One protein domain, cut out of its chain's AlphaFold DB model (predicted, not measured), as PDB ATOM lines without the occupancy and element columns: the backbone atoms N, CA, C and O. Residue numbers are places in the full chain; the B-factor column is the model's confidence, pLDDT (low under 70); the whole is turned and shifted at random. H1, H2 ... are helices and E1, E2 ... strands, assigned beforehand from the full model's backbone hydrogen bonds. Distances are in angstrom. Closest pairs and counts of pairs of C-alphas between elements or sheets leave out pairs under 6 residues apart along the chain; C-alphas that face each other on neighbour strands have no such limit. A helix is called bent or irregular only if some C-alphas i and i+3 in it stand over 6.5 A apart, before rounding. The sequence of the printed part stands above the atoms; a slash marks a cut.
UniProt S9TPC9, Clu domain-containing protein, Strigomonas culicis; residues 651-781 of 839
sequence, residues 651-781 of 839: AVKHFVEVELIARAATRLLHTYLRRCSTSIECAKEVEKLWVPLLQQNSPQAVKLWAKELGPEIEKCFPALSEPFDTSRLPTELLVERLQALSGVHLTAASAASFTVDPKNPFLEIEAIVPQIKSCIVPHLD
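This is residues 651 to 781 of the 839 residues of the protein "Clu domain-containing protein" of Strigomonas culicis (UniProt S9TPC9). A compact body of helices is gathered round one long helix, H1, with H2, H4 and the second arm of the bent helix H3 packing on it, mostly crossed. A small ribbon of two strands, E1 and E2, lies on one side of this body, and a thin tail, residues 773 to 781, sticks out from it. The printed part has 131 residues, with five named helices and three named strands in the order H1, H2, H3, H4, E1, H5, E2, E3; E1 and E2 make an antiparallel sheet, and the class is mostly helix. The whole is compact, with a radius of gyration of the C-alphas of 15.7 A and spans of 53 by 38 by 30 A.

Find C-alpha 651 at (-55.961, 40.493, 21.345); from there H1 runs 34.6 A to residue 673, and it is irregular, with C-alphas 651 and 654 7.5 A apart. H2 follows at residues 679 to 694, 21.8 A long. H3, residues 699 to 716, was assigned as one helix by its hydrogen bonds, but it is bent, with C-alphas 706 and 709 6.8 A apart; its arms are H3a, residues 699 to 706, and H3b, residues 709 to 716. H4, residues 731 to 742, is 15.9 A long and begins at C-alpha 731, (-53.532, 34.754, 6.660). Next come E1, residues 744 to 746, H5, residues 748 to 756, and E2, residues 765 to 768. E3, residues 771 to 774, ends at C-alpha 774, (-32.711, 56.444, 1.329).

Begin at H1, the hub. With residues 665 to 673 alone it touches H2 in a helical hairpin, at a shallow tilt of 30 degrees, opposite ways; the closest C-alphas, of Leu 673 and Cys 682, are 5.7 A apart. H3b touches H1 about perpendicular, at 84 degrees, closest at the C-alphas of Ala 664 and Ile 713, 5.3 A. H4 touches H1 at a steep tilt of 46 degrees, the same way, closest at the C-alphas of Ala 662 and Leu 738, 5.3 A. Further out, H3a touches H2 at the C-alphas of Ala 701 and Pro 692, 4.2 A, and H5 touches H4 at those of Thr 755 and Thr 731, 6.9 A. Between E1 and E2, N 745 and O 767 are within hydrogen-bond range at 2.8 A. Every O i to N i+4 pair is within that range in H3a, H3b and H4, against 17 of 19 in H1, 11 of 12 in H2 and 3 of 5 in H5.

The farthest C-alphas, of Pro 699 and Leu 780, are 55.2 A apart. The printed part has no cut, and its long link is residues 717 to 730. E2 runs on into E3 at 37 degrees, and E3 pairs with no named strand. Confidence is low at residues 777 to 781, with pLDDT under 70.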
ATOM      1  N   ALA A 651     -55.633  39.489  22.346       91.69
ATOM      2  CA  ALA A 651     -55.961  40.493  21.345       91.69
ATOM      3  C   ALA A 651     -54.755  40.906  20.490       91.69
ATOM      4  O   ALA A 651     -54.961  41.363  19.373       91.69
ATOM      5  N   VAL A 652     -53.515  40.758  20.977       94.94
ATOM      6  CA  VAL A 652     -52.327  41.300  20.281       94.94
ATOM      7  C   VAL A 652     -51.235  40.283  19.946       94.94
ATOM      8  O   VAL A 652     -50.379  40.587  19.115       94.94
ATOM      9  N   LYS A 653     -51.257  39.069  20.522       94.44
ATOM     10  CA  LYS A 653     -50.202  38.056  20.300       94.44
ATOM     11  C   LYS A 653     -49.974  37.734  18.821       94.44
ATOM     12  O   LYS A 653     -48.830  37.628  18.385       94.44
ATOM     13  N   HIS A 654     -51.048  37.701  18.033       94.38
ATOM     14  CA  HIS A 654     -51.003  37.350  16.616       94.38
ATOM     15  C   HIS A 654     -50.186  38.339  15.768       94.38
ATOM     16  O   HIS A 654     -49.573  37.930  14.784       94.38
ATOM     17  N   PHE A 655     -50.106  39.622  16.148       96.38
ATOM     18  CA  PHE A 655     -49.228  40.581  15.463       96.38
ATOM     19  C   PHE A 655     -47.752  40.210  15.626       96.38
ATOM     20  O   PHE A 655     -46.961  40.372  14.697       96.38
ATOM     21  N   VAL A 656     -47.379  39.702  16.802       96.50
ATOM     22  CA  VAL A 656     -46.010  39.283  17.114       96.50
ATOM     23  C   VAL A 656     -45.680  37.954  16.434       96.50
ATOM     24  O   VAL A 656     -44.611  37.826  15.840       96.50
ATOM     25  N   GLU A 657     -46.610  36.997  16.449       95.75
ATOM     26  CA  GLU A 657     -46.485  35.715  15.742       95.75
ATOM     27  C   GLU A 657     -46.312  35.928  14.233       95.75
ATOM     28  O   GLU A 657     -45.342  35.445  13.648       95.75
ATOM     29  N   VAL A 658     -47.180  36.729  13.601       96.38
ATOM     30  CA  VAL A 658     -47.053  37.070  12.174       96.38
ATOM     31  C   VAL A 658     -45.706  37.722  11.876       96.38
ATOM     32  O   VAL A 658     -45.071  37.391  10.877       96.38
ATOM     33  N   GLU A 659     -45.232  38.622  12.738       97.62
ATOM     34  CA  GLU A 659     -43.938  39.278  12.560       97.62
ATOM     35  C   GLU A 659     -42.760  38.284  12.623       97.62
ATOM     36  O   GLU A 659     -41.840  38.383  11.803       97.62
ATOM     37  N   LEU A 660     -42.783  37.320  13.554       96.56
ATOM     38  CA  LEU A 660     -41.780  36.249  13.658       96.56
ATOM     39  C   LEU A 660     -41.759  35.400  12.377       96.56
ATOM     40  O   LEU A 660     -40.707  35.239  11.749       96.56
ATOM     41  N   ILE A 661     -42.929  34.915  11.958       96.62
ATOM     42  CA  ILE A 661     -43.094  34.031  10.797       96.62
ATOM     43  C   ILE A 661     -42.682  34.744   9.515       96.62
ATOM     44  O   ILE A 661     -41.849  34.234   8.764       96.62
ATOM     45  N   ALA A 662     -43.214  35.945   9.276       97.25
ATOM     46  CA  ALA A 662     -42.973  36.685   8.045       97.25
ATOM     47  C   ALA A 662     -41.482  36.988   7.850       97.25
ATOM     48  O   ALA A 662     -40.977  36.925   6.730       97.25
ATOM     49  N   ARG A 663     -40.738  37.266   8.929       96.38
ATOM     50  CA  ARG A 663     -39.289  37.512   8.862       96.38
ATOM     51  C   ARG A 663     -38.484  36.263   8.543       96.38
ATOM     52  O   ARG A 663     -37.582  36.341   7.708       96.38
ATOM     53  N   ALA A 664     -38.791  35.143   9.194       96.44
ATOM     54  CA  ALA A 664     -38.126  33.876   8.916       96.44
ATOM     55  C   ALA A 664     -38.413  33.414   7.479       96.44
ATOM     56  O   ALA A 664     -37.482  33.132   6.723       96.44
ATOM     57  N   ALA A 665     -39.678  33.475   7.055       97.06
ATOM     58  CA  ALA A 665     -40.095  33.172   5.691       97.06
ATOM     59  C   ALA A 665     -39.426  34.095   4.662       97.06
ATOM     60  O   ALA A 665     -38.872  33.617   3.678       97.06
ATOM     61  N   THR A 666     -39.368  35.407   4.908       96.25
ATOM     62  CA  THR A 666     -38.667  36.354   4.019       96.25
ATOM     63  C   THR A 666     -37.177  36.015   3.892       96.25
ATOM     64  O   THR A 666     -36.596  36.126   2.813       96.25
ATOM     65  N   ARG A 667     -36.528  35.566   4.973       94.25
ATOM     66  CA  ARG A 667     -35.115  35.164   4.935       94.25
ATOM     67  C   ARG A 667     -34.890  33.874   4.143       94.25
ATOM     68  O   ARG A 667     -33.897  33.794   3.411       94.25
ATOM     69  N   LEU A 668     -35.798  32.902   4.256       95.94
ATOM     70  CA  LEU A 668     -35.807  31.717   3.391       95.94
ATOM     71  C   LEU A 668     -36.008  32.115   1.932       95.94
ATOM     72  O   LEU A 668     -35.187  31.753   1.091       95.94
ATOM     73  N   LEU A 669     -37.008  32.954   1.656       95.94
ATOM     74  CA  LEU A 669     -37.301  33.447   0.316       95.94
ATOM     75  C   LEU A 669     -36.075  34.099  -0.321       95.94
ATOM     76  O   LEU A 669     -35.676  33.732  -1.417       95.94
ATOM     77  N   HIS A 670     -35.413  35.015   0.385       92.94
ATOM     78  CA  HIS A 670     -34.191  35.660  -0.099       92.94
ATOM     79  C   HIS A 670     -33.038  34.677  -0.331       92.94
ATOM     80  O   HIS A 670     -32.113  34.964  -1.085       92.94
ATOM     81  N   THR A 671     -33.037  33.527   0.338       92.94
ATOM     82  CA  THR A 671     -32.048  32.475   0.089       92.94
ATOM     83  C   THR A 671     -32.373  31.695  -1.180       92.94
ATOM     84  O   THR A 671     -31.444  31.324  -1.895       92.94
ATOM     85  N   TYR A 672     -33.654  31.491  -1.493       94.69
ATOM     86  CA  TYR A 672     -34.070  30.890  -2.759       94.69
ATOM     87  C   TYR A 672     -33.864  31.849  -3.934       94.69
ATOM     88  O   TYR A 672     -33.207  31.477  -4.899       94.69
ATOM     89  N   LEU A 673     -34.312  33.105  -3.810       90.88
ATOM     90  CA  LEU A 673     -34.230  34.114  -4.873       90.88
ATOM     91  C   LEU A 673     -32.794  34.406  -5.323       90.88
ATOM     92  O   LEU A 673     -32.564  34.621  -6.506       90.88
ATOM     93  N   ARG A 674     -31.809  34.329  -4.420       89.56
ATOM     94  CA  ARG A 674     -30.381  34.482  -4.767       89.56
ATOM     95  C   ARG A 674     -29.839  33.403  -5.706       89.56
ATOM     96  O   ARG A 674     -28.744  33.553  -6.235       89.56
ATOM     97  N   ARG A 675     -30.548  32.282  -5.849       89.38
ATOM     98  CA  ARG A 675     -30.174  31.178  -6.747       89.38
ATOM     99  C   ARG A 675     -30.870  31.280  -8.099       89.38
ATOM    100  O   ARG A 675     -30.537  30.514  -8.995       89.38
ATOM    101  N   CYS A 676     -31.840  32.179  -8.224       87.94
ATOM    102  CA  CYS A 676     -32.588  32.376  -9.447       87.94
ATOM    103  C   CYS A 676     -31.784  33.253 -10.406       87.94
ATOM    104  O   CYS A 676     -31.215  34.274 -10.025       87.94
ATOM    105  N   SER A 677     -31.774  32.851 -11.667       81.38
ATOM    106  CA  SER A 677     -31.181  33.580 -12.786       81.38
ATOM    107  C   SER A 677     -32.242  34.227 -13.678       81.38
ATOM    108  O   SER A 677     -31.939  35.139 -14.444       81.38
ATOM    109  N   THR A 678     -33.499  33.781 -13.565       83.38
ATOM    110  CA  THR A 678     -34.626  34.266 -14.371       83.38
ATOM    111  C   THR A 678     -35.837  34.634 -13.514       83.38
ATOM    112  O   THR A 678     -36.032  34.119 -12.412       83.38
ATOM    113  N   SER A 679     -36.709  35.497 -14.043       82.81
ATOM    114  CA  SER A 679     -37.976  35.865 -13.392       82.81
ATOM    115  C   SER A 679     -38.919  34.670 -13.201       82.81
ATOM    116  O   SER A 679     -39.625  34.601 -12.197       82.81
ATOM    117  N   ILE A 680     -38.895  33.703 -14.123       87.88
ATOM    118  CA  ILE A 680     -39.689  32.468 -14.045       87.88
ATOM    119  C   ILE A 680     -39.218  31.596 -12.873       87.88
ATOM    120  O   ILE A 680     -40.041  31.053 -12.138       87.88
ATOM    121  N   GLU A 681     -37.905  31.466 -12.672       90.81
ATOM    122  CA  GLU A 681     -37.346  30.765 -11.509       90.81
ATOM    123  C   GLU A 681     -37.715  31.466 -10.201       90.81
ATOM    124  O   GLU A 681     -38.128  30.796  -9.255       90.81
ATOM    125  N   CYS A 682     -37.646  32.802 -10.164       89.31
ATOM    126  CA  CYS A 682     -38.091  33.583  -9.009       89.31
ATOM    127  C   CYS A 682     -39.557  33.292  -8.669       89.31
ATOM    128  O   CYS A 682     -39.869  33.029  -7.510       89.31
ATOM    129  N   ALA A 683     -40.448  33.299  -9.666       90.88
ATOM    130  CA  ALA A 683     -41.868  33.027  -9.459       90.88
ATOM    131  C   ALA A 683     -42.111  31.620  -8.891       90.88
ATOM    132  O   ALA A 683     -42.849  31.472  -7.918       90.88
ATOM    133  N   LYS A 684     -41.420  30.604  -9.424       95.00
ATOM    134  CA  LYS A 684     -41.497  29.221  -8.925       95.00
ATOM    135  C   LYS A 684     -41.013  29.087  -7.480       95.00
ATOM    136  O   LYS A 684     -41.628  28.371  -6.694       95.00
ATOM    137  N   GLU A 685     -39.922  29.756  -7.108       95.69
ATOM    138  CA  GLU A 685     -39.410  29.715  -5.731       95.69
ATOM    139  C   GLU A 685     -40.289  30.505  -4.746       95.69
ATOM    140  O   GLU A 685     -40.427  30.096  -3.591       95.69
ATOM    141  N   VAL A 686     -40.935  31.592  -5.190       95.50
ATOM    142  CA  VAL A 686     -41.978  32.282  -4.408       95.50
ATOM    143  C   VAL A 686     -43.158  31.342  -4.172       95.50
ATOM    144  O   VAL A 686     -43.549  31.149  -3.023       95.50
ATOM    145  N   GLU A 687     -43.691  30.726  -5.229       95.50
ATOM    146  CA  GLU A 687     -44.835  29.811  -5.161       95.50
ATOM    147  C   GLU A 687     -44.569  28.641  -4.209       95.50
ATOM    148  O   GLU A 687     -45.342  28.390  -3.280       95.50
ATOM    149  N   LYS A 688     -43.413  27.993  -4.376       96.06
ATOM    150  CA  LYS A 688     -42.937  26.877  -3.552       96.06
ATOM    151  C   LYS A 688     -42.878  27.199  -2.060       96.06
ATOM    152  O   LYS A 688     -43.068  26.296  -1.250       96.06
ATOM    153  N   LEU A 689     -42.599  28.448  -1.686       96.88
ATOM    154  CA  LEU A 689     -42.563  28.866  -0.285       96.88
ATOM    155  C   LEU A 689     -43.928  29.357   0.213       96.88
ATOM    156  O   LEU A 689     -44.350  28.989   1.307       96.88
ATOM    157  N   TRP A 690     -44.599  30.217  -0.552       96.50
ATOM    158  CA  TRP A 690     -45.783  30.941  -0.090       96.50
ATOM    159  C   TRP A 690     -47.033  30.067  -0.090       96.50
ATOM    160  O   TRP A 690     -47.810  30.157   0.855       96.50
ATOM    161  N   VAL A 691     -47.219  29.184  -1.078       95.50
ATOM    162  CA  VAL A 691     -48.406  28.316  -1.116       95.50
ATOM    163  C   VAL A 691     -48.463  27.404   0.118       95.50
ATOM    164  O   VAL A 691     -49.466  27.463   0.834       95.50
ATOM    165  N   PRO A 692     -47.404  26.645   0.476       95.25
ATOM    166  CA  PRO A 692     -47.441  25.818   1.681       95.25
ATOM    167  C   PRO A 692     -47.472  26.640   2.975       95.25
ATOM    168  O   PRO A 692     -48.054  26.202   3.959       95.25
ATOM    169  N   LEU A 693     -46.876  27.836   2.998       95.31
ATOM    170  CA  LEU A 693     -46.923  28.719   4.166       95.31
ATOM    171  C   LEU A 693     -48.347  29.221   4.459       95.31
ATOM    172  O   LEU A 693     -48.753  29.293   5.619       95.31
ATOM    173  N   LEU A 694     -49.102  29.571   3.417       94.44
ATOM    174  CA  LEU A 694     -50.440  30.150   3.537       94.44
ATOM    175  C   LEU A 694     -51.548  29.081   3.620       94.44
ATOM    176  O   LEU A 694     -52.641  29.373   4.102       94.44
ATOM    177  N   GLN A 695     -51.266  27.833   3.231       91.38
ATOM    178  CA  GLN A 695     -52.147  26.671   3.394       91.38
ATOM    179  C   GLN A 695     -51.835  25.883   4.679       91.38
ATOM    180  O   GLN A 695     -51.239  24.810   4.628       91.38
ATOM    181  N   GLN A 696     -52.295  26.368   5.834       78.06
ATOM    182  CA  GLN A 696     -51.891  25.894   7.176       78.06
ATOM    183  C   GLN A 696     -52.066  24.383   7.471       78.06
ATOM    184  O   GLN A 696     -51.516  23.905   8.455       78.06
ATOM    185  N   ASN A 697     -52.755  23.607   6.623       84.81
ATOM    186  CA  ASN A 697     -53.042  22.182   6.851       84.81
ATOM    187  C   ASN A 697     -52.660  21.246   5.686       84.81
ATOM    188  O   ASN A 697     -53.108  20.099   5.650       84.81
ATOM    189  N   SER A 698     -51.867  21.695   4.706       90.62
ATOM    190  CA  SER A 698     -51.444  20.810   3.611       90.62
ATOM    191  C   SER A 698     -50.246  19.926   4.018       90.62
ATOM    192  O   SER A 698     -49.411  20.343   4.825       90.62
ATOM    193  N   PRO A 699     -50.072  18.719   3.441       93.81
ATOM    194  CA  PRO A 699     -48.870  17.908   3.676       93.81
ATOM    195  C   PRO A 699     -47.569  18.649   3.327       93.81
ATOM    196  O   PRO A 699     -46.525  18.433   3.945       93.81
ATOM    197  N   GLN A 700     -47.636  19.550   2.341       94.38
ATOM    198  CA  GLN A 700     -46.521  20.417   1.968       94.38
ATOM    199  C   GLN A 700     -46.229  21.457   3.052       94.38
ATOM    200  O   GLN A 700     -45.059  21.679   3.354       94.38
ATOM    201  N   ALA A 701     -47.260  22.042   3.668       93.00
ATOM    202  CA  ALA A 701     -47.109  22.973   4.781       93.00
ATOM    203  C   ALA A 701     -46.396  22.299   5.954       93.00
ATOM    204  O   ALA A 701     -45.375  22.798   6.418       93.00
ATOM    205  N   VAL A 702     -46.852  21.109   6.362       92.44
ATOM    206  CA  VAL A 702     -46.218  20.329   7.442       92.44
ATOM    207  C   VAL A 702     -44.737  20.083   7.146       92.44
ATOM    208  O   VAL A 702     -43.883  20.276   8.012       92.44
ATOM    209  N   LYS A 703     -44.404  19.714   5.902       95.56
ATOM    210  CA  LYS A 703     -43.015  19.520   5.469       95.56
ATOM    211  C   LYS A 703     -42.205  20.820   5.514       95.56
ATOM    212  O   LYS A 703     -41.079  20.783   6.004       95.56
ATOM    213  N   LEU A 704     -42.752  21.932   5.014       95.69
ATOM    214  CA  LEU A 704     -42.098  23.244   5.021       95.69
ATOM    215  C   LEU A 704     -41.789  23.687   6.457       95.69
ATOM    216  O   LEU A 704     -40.654  24.050   6.759       95.69
ATOM    217  N   TRP A 705     -42.780  23.614   7.347       93.62
ATOM    218  CA  TRP A 705     -42.641  23.980   8.756       93.62
ATOM    219  C   TRP A 705     -41.595  23.125   9.469       93.62
ATOM    220  O   TRP A 705     -40.704  23.674  10.111       93.62
ATOM    221  N   ALA A 706     -41.648  21.802   9.303       93.88
ATOM    222  CA  ALA A 706     -40.733  20.891   9.984       93.88
ATOM    223  C   ALA A 706     -39.287  20.971   9.468       93.88
ATOM    224  O   ALA A 706     -38.349  20.819  10.246       93.88
ATOM    225  N   LYS A 707     -39.088  21.156   8.156       96.38
ATOM    226  CA  LYS A 707     -37.759  21.023   7.533       96.38
ATOM    227  C   LYS A 707     -37.056  22.344   7.249       96.38
ATOM    228  O   LYS A 707     -35.834  22.342   7.141       96.38
ATOM    229  N   GLU A 708     -37.794  23.438   7.086       96.88
ATOM    230  CA  GLU A 708     -37.233  24.691   6.570       96.88
ATOM    231  C   GLU A 708     -37.599  25.888   7.454       96.88
ATOM    232  O   GLU A 708     -36.710  26.528   8.016       96.88
ATOM    233  N   LEU A 709     -38.893  26.177   7.629       95.69
ATOM    234  CA  LEU A 709     -39.342  27.385   8.326       95.69
ATOM    235  C   LEU A 709     -39.110  27.334   9.838       95.69
ATOM    236  O   LEU A 709     -38.605  28.311  10.383       95.69
ATOM    237  N   GLY A 710     -39.414  26.218  10.507       94.06
ATOM    238  CA  GLY A 710     -39.139  26.031  11.937       94.06
ATOM    239  C   GLY A 710     -37.657  26.238  12.278       94.06
ATOM    240  O   GLY A 710     -37.346  27.135  13.064       94.06
ATOM    241  N   PRO A 711     -36.724  25.525  11.614       95.31
ATOM    242  CA  PRO A 711     -35.290  25.745  11.801       95.31
ATOM    243  C   PRO A 711     -34.835  27.186  11.521       95.31
ATOM    244  O   PRO A 711     -33.967  27.715  12.219       95.31
ATOM    245  N   GLU A 712     -35.404  27.862  10.514       95.06
ATOM    246  CA  GLU A 712     -35.054  29.264  10.257       95.06
ATOM    247  C   GLU A 712     -35.637  30.216  11.317       95.06
ATOM    248  O   GLU A 712     -34.975  31.203  11.651       95.06
ATOM    249  N   ILE A 713     -36.811  29.924  11.894       94.38
ATOM    250  CA  ILE A 713     -37.359  30.647  13.054       94.38
ATOM    251  C   ILE A 713     -36.414  30.499  14.247       94.38
ATOM    252  O   ILE A 713     -35.984  31.518  14.782       94.38
ATOM    253  N   GLU A 714     -36.015  29.279  14.616       91.25
ATOM    254  CA  GLU A 714     -35.076  29.025  15.722       91.25
ATOM    255  C   GLU A 714     -33.751  29.770  15.522       91.25
ATOM    256  O   GLU A 714     -33.234  30.438  16.420       91.25
ATOM    257  N   LYS A 715     -33.220  29.738  14.299       88.88
ATOM    258  CA  LYS A 715     -31.988  30.440  13.926       88.88
ATOM    259  C   LYS A 715     -32.126  31.963  13.969       88.88
ATOM    260  O   LYS A 715     -31.152  32.656  14.276       88.88
ATOM    261  N   CYS A 716     -33.282  32.512  13.605       88.62
ATOM    262  CA  CYS A 716     -33.546  33.951  13.679       88.62
ATOM    263  C   CYS A 716     -33.837  34.416  15.112       88.62
ATOM    264  O   CYS A 716     -33.490  35.544  15.475       88.62
ATOM    265  N   PHE A 717     -34.457  33.547  15.908       90.75
ATOM    266  CA  PHE A 717     -35.077  33.851  17.190       90.75
ATOM    267  C   PHE A 717     -34.751  32.761  18.225       90.75
ATOM    268  O   PHE A 717     -35.649  32.071  18.701       90.75
ATOM    269  N   PRO A 718     -33.479  32.634  18.647       82.31
ATOM    270  CA  PRO A 718     -33.035  31.546  19.528       82.31
ATOM    271  C   PRO A 718     -33.647  31.587  20.938       82.31
ATOM    272  O   PRO A 718     -33.476  30.652  21.707       82.31
ATOM    273  N   ALA A 719     -34.322  32.683  21.299       83.12
ATOM    274  CA  ALA A 719     -35.029  32.841  22.568       83.12
ATOM    275  C   ALA A 719     -36.479  32.324  22.532       83.12
ATOM    276  O   ALA A 719     -37.193  32.450  23.524       83.12
ATOM    277  N   LEU A 720     -36.949  31.806  21.395       88.56
ATOM    278  CA  LEU A 720     -38.268  31.199  21.292       88.56
ATOM    279  C   LEU A 720     -38.213  29.780  21.882       88.56
ATOM    280  O   LEU A 720     -37.597  28.900  21.293       88.56
ATOM    281  N   SER A 721     -38.814  29.575  23.057       80.81
ATOM    282  CA  SER A 721     -38.815  28.285  23.765       80.81
ATOM    283  C   SER A 721     -39.991  27.374  23.414       80.81
ATOM    284  O   SER A 721     -39.858  26.159  23.505       80.81
ATOM    285  N   GLU A 722     -41.133  27.943  23.032       79.38
ATOM    286  CA  GLU A 722     -42.370  27.210  22.774       79.38
ATOM    287  C   GLU A 722     -42.854  27.444  21.335       79.38
ATOM    288  O   GLU A 722     -42.823  28.583  20.851       79.38
ATOM    289  N   PRO A 723     -43.308  26.393  20.630       77.56
ATOM    290  CA  PRO A 723     -43.981  26.565  19.352       77.56
ATOM    291  C   PRO A 723     -45.329  27.264  19.571       77.56
ATOM    292  O   PRO A 723     -46.077  26.912  20.481       77.56
ATOM    293  N   PHE A 724     -45.659  28.237  18.723       81.44
ATOM    294  CA  PHE A 724     -46.991  28.844  18.706       81.44
ATOM    295  C   PHE A 724     -47.930  28.080  17.765       81.44
ATOM    296  O   PHE A 724     -47.503  27.486  16.771       81.44
ATOM    297  N   ASP A 725     -49.224  28.102  18.083       81.50
ATOM    298  CA  ASP A 725     -50.263  27.474  17.270       81.50
ATOM    299  C   ASP A 725     -50.459  28.246  15.958       81.50
ATOM    300  O   ASP A 725     -50.916  29.389  15.936       81.50
ATOM    301  N   THR A 726     -50.113  27.607  14.843       81.19
ATOM    302  CA  THR A 726     -50.225  28.189  13.500       81.19
ATOM    303  C   THR A 726     -51.554  27.883  12.822       81.19
ATOM    304  O   THR A 726     -51.808  28.440  11.758       81.19
ATOM    305  N   SER A 727     -52.424  27.061  13.427       78.62
ATOM    306  CA  SER A 727     -53.689  26.603  12.828       78.62
ATOM    307  C   SER A 727     -54.715  27.716  12.596       78.62
ATOM    308  O   SER A 727     -55.718  27.515  11.908       78.62
ATOM    309  N   ARG A 728     -54.489  28.885  13.203       77.69
ATOM    310  CA  ARG A 728     -55.356  30.066  13.111       77.69
ATOM    311  C   ARG A 728     -54.576  31.347  12.867       77.69
ATOM    312  O   ARG A 728     -55.000  32.428  13.280       77.69
ATOM    313  N   LEU A 729     -53.431  31.238  12.203       87.56
ATOM    314  CA  LEU A 729     -52.659  32.419  11.864       87.56
ATOM    315  C   LEU A 729     -53.492  33.309  10.918       87.56
ATOM    316  O   LEU A 729     -54.049  32.797   9.940       87.56
ATOM    317  N   PRO A 730     -53.606  34.624  11.176       93.25
ATOM    318  CA  PRO A 730     -54.383  35.524  10.333       93.25
ATOM    319  C   PRO A 730     -53.716  35.676   8.960       93.25
ATOM    320  O   PRO A 730     -52.827  36.503   8.771       93.25
ATOM    321  N   THR A 731     -54.149  34.864   7.991       93.12
ATOM    322  CA  THR A 731     -53.532  34.754   6.660       93.12
ATOM    323  C   THR A 731     -53.451  36.094   5.934       93.12
ATOM    324  O   THR A 731     -52.410  36.391   5.362       93.12
ATOM    325  N   GLU A 732     -54.490  36.937   6.005       93.56
ATOM    326  CA  GLU A 732     -54.470  38.287   5.406       93.56
ATOM    327  C   GLU A 732     -53.333  39.142   5.991       93.56
ATOM    328  O   GLU A 732     -52.520  39.691   5.248       93.56
ATOM    329  N   LEU A 733     -53.203  39.172   7.323       94.94
ATOM    330  CA  LEU A 733     -52.144  39.914   8.010       94.94
ATOM    331  C   LEU A 733     -50.753  39.357   7.666       94.94
ATOM    332  O   LEU A 733     -49.810  40.129   7.481       94.94
ATOM    333  N   LEU A 734     -50.618  38.029   7.560       96.38
ATOM    334  CA  LEU A 734     -49.368  37.391   7.150       96.38
ATOM    335  C   LEU A 734     -48.989  37.756   5.710       96.38
ATOM    336  O   LEU A 734     -47.836  38.119   5.485       96.38
ATOM    337  N   VAL A 735     -49.922  37.684   4.757       96.06
ATOM    338  CA  VAL A 735     -49.681  38.040   3.347       96.06
ATOM    339  C   VAL A 735     -49.202  39.480   3.249       96.06
ATOM    340  O   VAL A 735     -48.120  39.726   2.722       96.06
ATOM    341  N   GLU A 736     -49.929  40.423   3.845       95.12
ATOM    342  CA  GLU A 736     -49.540  41.834   3.815       95.12
ATOM    343  C   GLU A 736     -48.167  42.060   4.437       95.12
ATOM    344  O   GLU A 736     -47.358  42.850   3.938       95.12
ATOM    345  N   ARG A 737     -47.863  41.326   5.513       96.50
ATOM    346  CA  ARG A 737     -46.565  41.439   6.157       96.50
ATOM    347  C   ARG A 737     -45.436  40.845   5.320       96.50
ATOM    348  O   ARG A 737     -44.361  41.442   5.271       96.50
ATOM    349  N   LEU A 738     -45.667  39.717   4.651       96.75
ATOM    350  CA  LEU A 738     -44.729  39.117   3.701       96.75
ATOM    351  C   LEU A 738     -44.471  40.056   2.525       96.75
ATOM    352  O   LEU A 738     -43.307  40.287   2.200       96.75
ATOM    353  N   GLN A 739     -45.511  40.655   1.941       95.44
ATOM    354  CA  GLN A 739     -45.369  41.631   0.856       95.44
ATOM    355  C   GLN A 739     -44.521  42.825   1.312       95.44
ATOM    356  O   GLN A 739     -43.510  43.148   0.689       95.44
ATOM    357  N   ALA A 740     -44.839  43.407   2.473       93.06
ATOM    358  CA  ALA A 740     -44.097  44.538   3.026       93.06
ATOM    359  C   ALA A 740     -42.626  44.213   3.346       93.06
ATOM    360  O   ALA A 740     -41.765  45.086   3.242       93.06
ATOM    361  N   LEU A 741     -42.317  42.980   3.768       93.25
ATOM    362  CA  LEU A 741     -40.966  42.562   4.157       93.25
ATOM    363  C   LEU A 741     -40.115  42.014   3.013       93.25
ATOM    364  O   LEU A 741     -38.892  42.135   3.106       93.25
ATOM    365  N   SER A 742     -40.721  41.455   1.969       93.88
ATOM    366  CA  SER A 742     -40.012  40.855   0.832       93.88
ATOM    367  C   SER A 742     -39.995  41.728  -0.423       93.88
ATOM    368  O   SER A 742     -39.103  41.563  -1.249       93.88
ATOM    369  N   GLY A 743     -40.960  42.641  -0.574       93.25
ATOM    370  CA  GLY A 743     -41.194  43.368  -1.824       93.25
ATOM    371  C   GLY A 743     -41.882  42.531  -2.911       93.25
ATOM    372  O   GLY A 743     -42.056  43.005  -4.027       93.25
ATOM    373  N   VAL A 744     -42.280  41.289  -2.624       94.38
ATOM    374  CA  VAL A 744     -43.078  40.471  -3.548       94.38
ATOM    375  C   VAL A 744     -44.548  40.789  -3.322       94.38
ATOM    376  O   VAL A 744     -45.059  40.532  -2.239       94.38
ATOM    377  N   HIS A 745     -45.229  41.339  -4.321       95.12
ATOM    378  CA  HIS A 745     -46.642  41.696  -4.260       95.12
ATOM    379  C   HIS A 745     -47.488  40.673  -5.021       95.12
ATOM    380  O   HIS A 745     -47.182  40.351  -6.166       95.12
ATOM    381  N   LEU A 746     -48.541  40.155  -4.382       96.19
ATOM    382  CA  LEU A 746     -49.542  39.303  -5.023       96.19
ATOM    383  C   LEU A 746     -50.696  40.139  -5.556       96.19
ATOM    384  O   LEU A 746     -51.040  41.155  -4.947       96.19
ATOM    385  N   THR A 747     -51.366  39.642  -6.596       96.06
ATOM    386  CA  THR A 747     -52.637  40.222  -7.034       96.06
ATOM    387  C   THR A 747     -53.682  40.118  -5.921       96.06
ATOM    388  O   THR A 747     -53.685  39.179  -5.117       96.06
ATOM    389  N   ALA A 748     -54.617  41.072  -5.871       92.88
ATOM    390  CA  ALA A 748     -55.688  41.065  -4.870       92.88
ATOM    391  C   ALA A 748     -56.519  39.766  -4.907       92.88
ATOM    392  O   ALA A 748     -56.943  39.274  -3.861       92.88
ATOM    393  N   ALA A 749     -56.712  39.192  -6.101       95.06
ATOM    394  CA  ALA A 749     -57.407  37.923  -6.291       95.06
ATOM    395  C   ALA A 749     -56.612  36.744  -5.705       95.06
ATOM    396  O   ALA A 749     -57.179  35.931  -4.970       95.06
ATOM    397  N   SER A 750     -55.298  36.691  -5.947       95.31
ATOM    398  CA  SER A 750     -54.424  35.674  -5.361       95.31
ATOM    399  C   SER A 750     -54.390  35.764  -3.834       95.31
ATOM    400  O   SER A 750     -54.624  34.757  -3.163       95.31
ATOM    401  N   ALA A 751     -54.209  36.962  -3.267       93.69
ATOM    402  CA  ALA A 751     -54.233  37.169  -1.818       93.69
ATOM    403  C   ALA A 751     -55.576  36.749  -1.189       93.69
ATOM    404  O   ALA A 751     -55.601  36.100  -0.141       93.69
ATOM    405  N   ALA A 752     -56.700  37.068  -1.844       91.75
ATOM    406  CA  ALA A 752     -58.027  36.665  -1.391       91.75
ATOM    407  C   ALA A 752     -58.242  35.144  -1.475       91.75
ATOM    408  O   ALA A 752     -58.897  34.588  -0.589       91.75
ATOM    409  N   SER A 753     -57.668  34.462  -2.474       95.00
ATOM    410  CA  SER A 753     -57.859  33.019  -2.695       95.00
ATOM    411  C   SER A 753     -57.489  32.178  -1.468       95.00
ATOM    412  O   SER A 753     -58.256  31.305  -1.076       95.00
ATOM    413  N   PHE A 754     -56.412  32.539  -0.758       91.94
ATOM    414  CA  PHE A 754     -55.975  31.865   0.471       91.94
ATOM    415  C   PHE A 754     -56.958  31.991   1.643       91.94
ATOM    416  O   PHE A 754     -56.852  31.251   2.620       91.94
ATOM    417  N   THR A 755     -57.906  32.928   1.570       87.69
ATOM    418  CA  THR A 755     -58.921  33.151   2.612       87.69
ATOM    419  C   THR A 755     -60.329  32.732   2.194       87.69
ATOM    420  O   THR A 755     -61.110  32.346   3.063       87.69
ATOM    421  N   VAL A 756     -60.653  32.816   0.899       88.88
ATOM    422  CA  VAL A 756     -61.998  32.563   0.353       88.88
ATOM    423  C   VAL A 756     -62.155  31.113  -0.113       88.88
ATOM    424  O   VAL A 756     -63.160  30.490   0.218       88.88
ATOM    425  N   ASP A 757     -61.164  30.560  -0.820       89.38
ATOM    426  CA  ASP A 757     -61.140  29.156  -1.247       89.38
ATOM    427  C   ASP A 757     -59.819  28.486  -0.825       89.38
ATOM    428  O   ASP A 757     -58.917  28.275  -1.639       89.38
ATOM    429  N   PRO A 758     -59.684  28.110   0.460       84.88
ATOM    430  CA  PRO A 758     -58.466  27.476   0.954       84.88
ATOM    431  C   PRO A 758     -58.217  26.085   0.348       84.88
ATOM    432  O   PRO A 758     -57.132  25.538   0.549       84.88
ATOM    433  N   LYS A 759     -59.186  25.492  -0.371       88.62
ATOM    434  CA  LYS A 759     -59.013  24.186  -1.026       88.62
ATOM    435  C   LYS A 759     -58.238  24.310  -2.334       88.62
ATOM    436  O   LYS A 759     -57.442  23.424  -2.627       88.62
ATOM    437  N   ASN A 760     -58.434  25.402  -3.072       91.12
ATOM    438  CA  ASN A 760     -57.778  25.652  -4.358       91.12
ATOM    439  C   ASN A 760     -57.205  27.079  -4.442       91.12
ATOM    440  O   ASN A 760     -57.572  27.836  -5.346       91.12
ATOM    441  N   PRO A 761     -56.318  27.494  -3.520       92.88
ATOM    442  CA  PRO A 761     -55.696  28.796  -3.645       92.88
ATOM    443  C   PRO A 761     -54.751  28.799  -4.844       92.88
ATOM    444  O   PRO A 761     -54.161  27.777  -5.202       92.88
ATOM    445  N   PHE A 762     -54.573  29.973  -5.428       94.00
ATOM    446  CA  PHE A 762     -53.626  30.185  -6.510       94.00
ATOM    447  C   PHE A 762     -52.697  31.342  -6.158       94.00
ATOM    448  O   PHE A 762     -53.081  32.301  -5.478       94.00
ATOM    449  N   LEU A 763     -51.457  31.248  -6.630       95.12
ATOM    450  CA  LEU A 763     -50.458  32.284  -6.441       95.12
ATOM    451  C   LEU A 763     -50.213  33.017  -7.757       95.12
ATOM    452  O   LEU A 763     -49.769  32.421  -8.732       95.12
ATOM    453  N   GLU A 764     -50.485  34.315  -7.766       95.44
ATOM    454  CA  GLU A 764     -50.216  35.193  -8.900       95.44
ATOM    455  C   GLU A 764     -49.442  36.412  -8.396       95.44
ATOM    456  O   GLU A 764     -49.926  37.176  -7.556       95.44
ATOM    457  N   ILE A 765     -48.209  36.560  -8.882       95.25
ATOM    458  CA  ILE A 765     -47.321  37.663  -8.514       95.25
ATOM    459  C   ILE A 765     -47.660  38.856  -9.403       95.25
ATOM    460  O   ILE A 765     -47.512  38.786 -10.618       95.25
ATOM    461  N   GLU A 766     -48.071  39.954  -8.782       95.25
ATOM    462  CA  GLU A 766     -48.301  41.235  -9.448       95.25
ATOM    463  C   GLU A 766     -46.971  41.918  -9.783       95.25
ATOM    464  O   GLU A 766     -46.747  42.353 -10.910       95.25
ATOM    465  N   ALA A 767     -46.067  41.994  -8.801       91.50
ATOM    466  CA  ALA A 767     -44.778  42.656  -8.956       91.50
ATOM    467  C   ALA A 767     -43.741  42.141  -7.949       91.50
ATOM    468  O   ALA A 767     -44.073  41.754  -6.830       91.50
ATOM    469  N   ILE A 768     -42.460  42.197  -8.322       88.19
ATOM    470  CA  ILE A 768     -41.331  42.057  -7.392       88.19
ATOM    471  C   ILE A 768     -40.640  43.414  -7.326       88.19
ATOM    472  O   ILE A 768     -39.861  43.775  -8.207       88.19
ATOM    473  N   VAL A 769     -40.959  44.175  -6.286       88.44
ATOM    474  CA  VAL A 769     -40.490  45.543  -6.084       88.44
ATOM    475  C   VAL A 769     -39.247  45.528  -5.187       88.44
ATOM    476  O   VAL A 769     -39.280  44.969  -4.087       88.44
ATOM    477  N   PRO A 770     -38.132  46.137  -5.616       84.94
ATOM    478  CA  PRO A 770     -36.963  46.334  -4.770       84.94
ATOM    479  C   PRO A 770     -37.321  47.112  -3.502       84.94
ATOM    480  O   PRO A 770     -38.014  48.125  -3.545       84.94
ATOM    481  N   GLN A 771     -36.812  46.676  -2.351       87.94
ATOM    482  CA  GLN A 771     -36.980  47.444  -1.123       87.94
ATOM    483  C   GLN A 771     -35.894  48.499  -1.031       87.94
ATOM    484  O   GLN A 771     -34.737  48.189  -0.722       87.94
ATOM    485  N   ILE A 772     -36.281  49.744  -1.254       87.75
ATOM    486  CA  ILE A 772     -35.368  50.878  -1.250       87.75
ATOM    487  C   ILE A 772     -35.525  51.647   0.058       87.75
ATOM    488  O   ILE A 772     -36.626  51.819   0.585       87.75
ATOM    489  N   LYS A 773     -34.398  52.057   0.635       84.81
ATOM    490  CA  LYS A 773     -34.356  53.009   1.743       84.81
ATOM    491  C   LYS A 773     -33.304  54.056   1.432       84.81
ATOM    492  O   LYS A 773     -32.150  53.678   1.281       84.81
ATOM    493  N   SER A 774     -33.667  55.334   1.457       81.19
ATOM    494  CA  SER A 774     -32.711  56.444   1.329       81.19
ATOM    495  C   SER A 774     -32.429  57.166   2.637       81.19
ATOM    496  O   SER A 774     -33.184  57.053   3.609       81.19
ATOM    497  N   CYS A 775     -31.321  57.906   2.662       81.69
ATOM    498  CA  CYS A 775     -30.970  58.815   3.748       81.69
ATOM    499  C   CYS A 775     -32.145  59.704   4.170       81.69
ATOM    500  O   CYS A 775     -32.912  60.202   3.337       81.69
ATOM    501  N   ILE A 776     -32.315  59.852   5.485       76.12
ATOM    502  CA  ILE A 776     -33.343  60.721   6.057       76.12
ATOM    503  C   ILE A 776     -32.866  62.163   5.887       76.12
ATOM    504  O   ILE A 776     -31.680  62.457   6.034       76.12
ATOM    505  N   VAL A 777     -33.797  63.037   5.523       67.75
ATOM    506  CA  VAL A 777     -33.546  64.469   5.348       67.75
ATOM    507  C   VAL A 777     -33.448  65.123   6.729       67.75
ATOM    508  O   VAL A 777     -34.195  64.715   7.623       67.75
ATOM    509  N   PRO A 778     -32.595  66.144   6.924       64.69
ATOM    510  CA  PRO A 778     -32.690  67.011   8.091       64.69
ATOM    511  C   PRO A 778     -34.114  67.579   8.206       64.69
ATOM    512  O   PRO A 778     -34.475  68.519   7.504       64.69
ATOM    513  N   HIS A 779     -34.956  67.020   9.076       59.91
ATOM    514  CA  HIS A 779     -36.252  67.632   9.356       59.91
ATOM    515  C   HIS A 779     -36.018  68.891  10.184       59.91
ATOM    516  O   HIS A 779     -35.479  68.812  11.288       59.91
ATOM    517  N   LEU A 780     -36.450  70.048   9.686       52.03
ATOM    518  CA  LEU A 780     -36.452  71.316  10.420       52.03
ATOM    519  C   LEU A 780     -37.537  71.332  11.514       52.03
ATOM    520  O   LEU A 780     -38.276  72.301  11.651       52.03
ATOM    521  N   ASP A 781     -37.664  70.281  12.326       54.16
ATOM    522  CA  ASP A 781     -38.537  70.326  13.504       54.16
ATOM    523  C   ASP A 781     -37.784  70.991  14.670       54.16
ATOM    524  O   ASP A 781     -37.520  70.391  15.715       54.16
TER     525      ASP A 781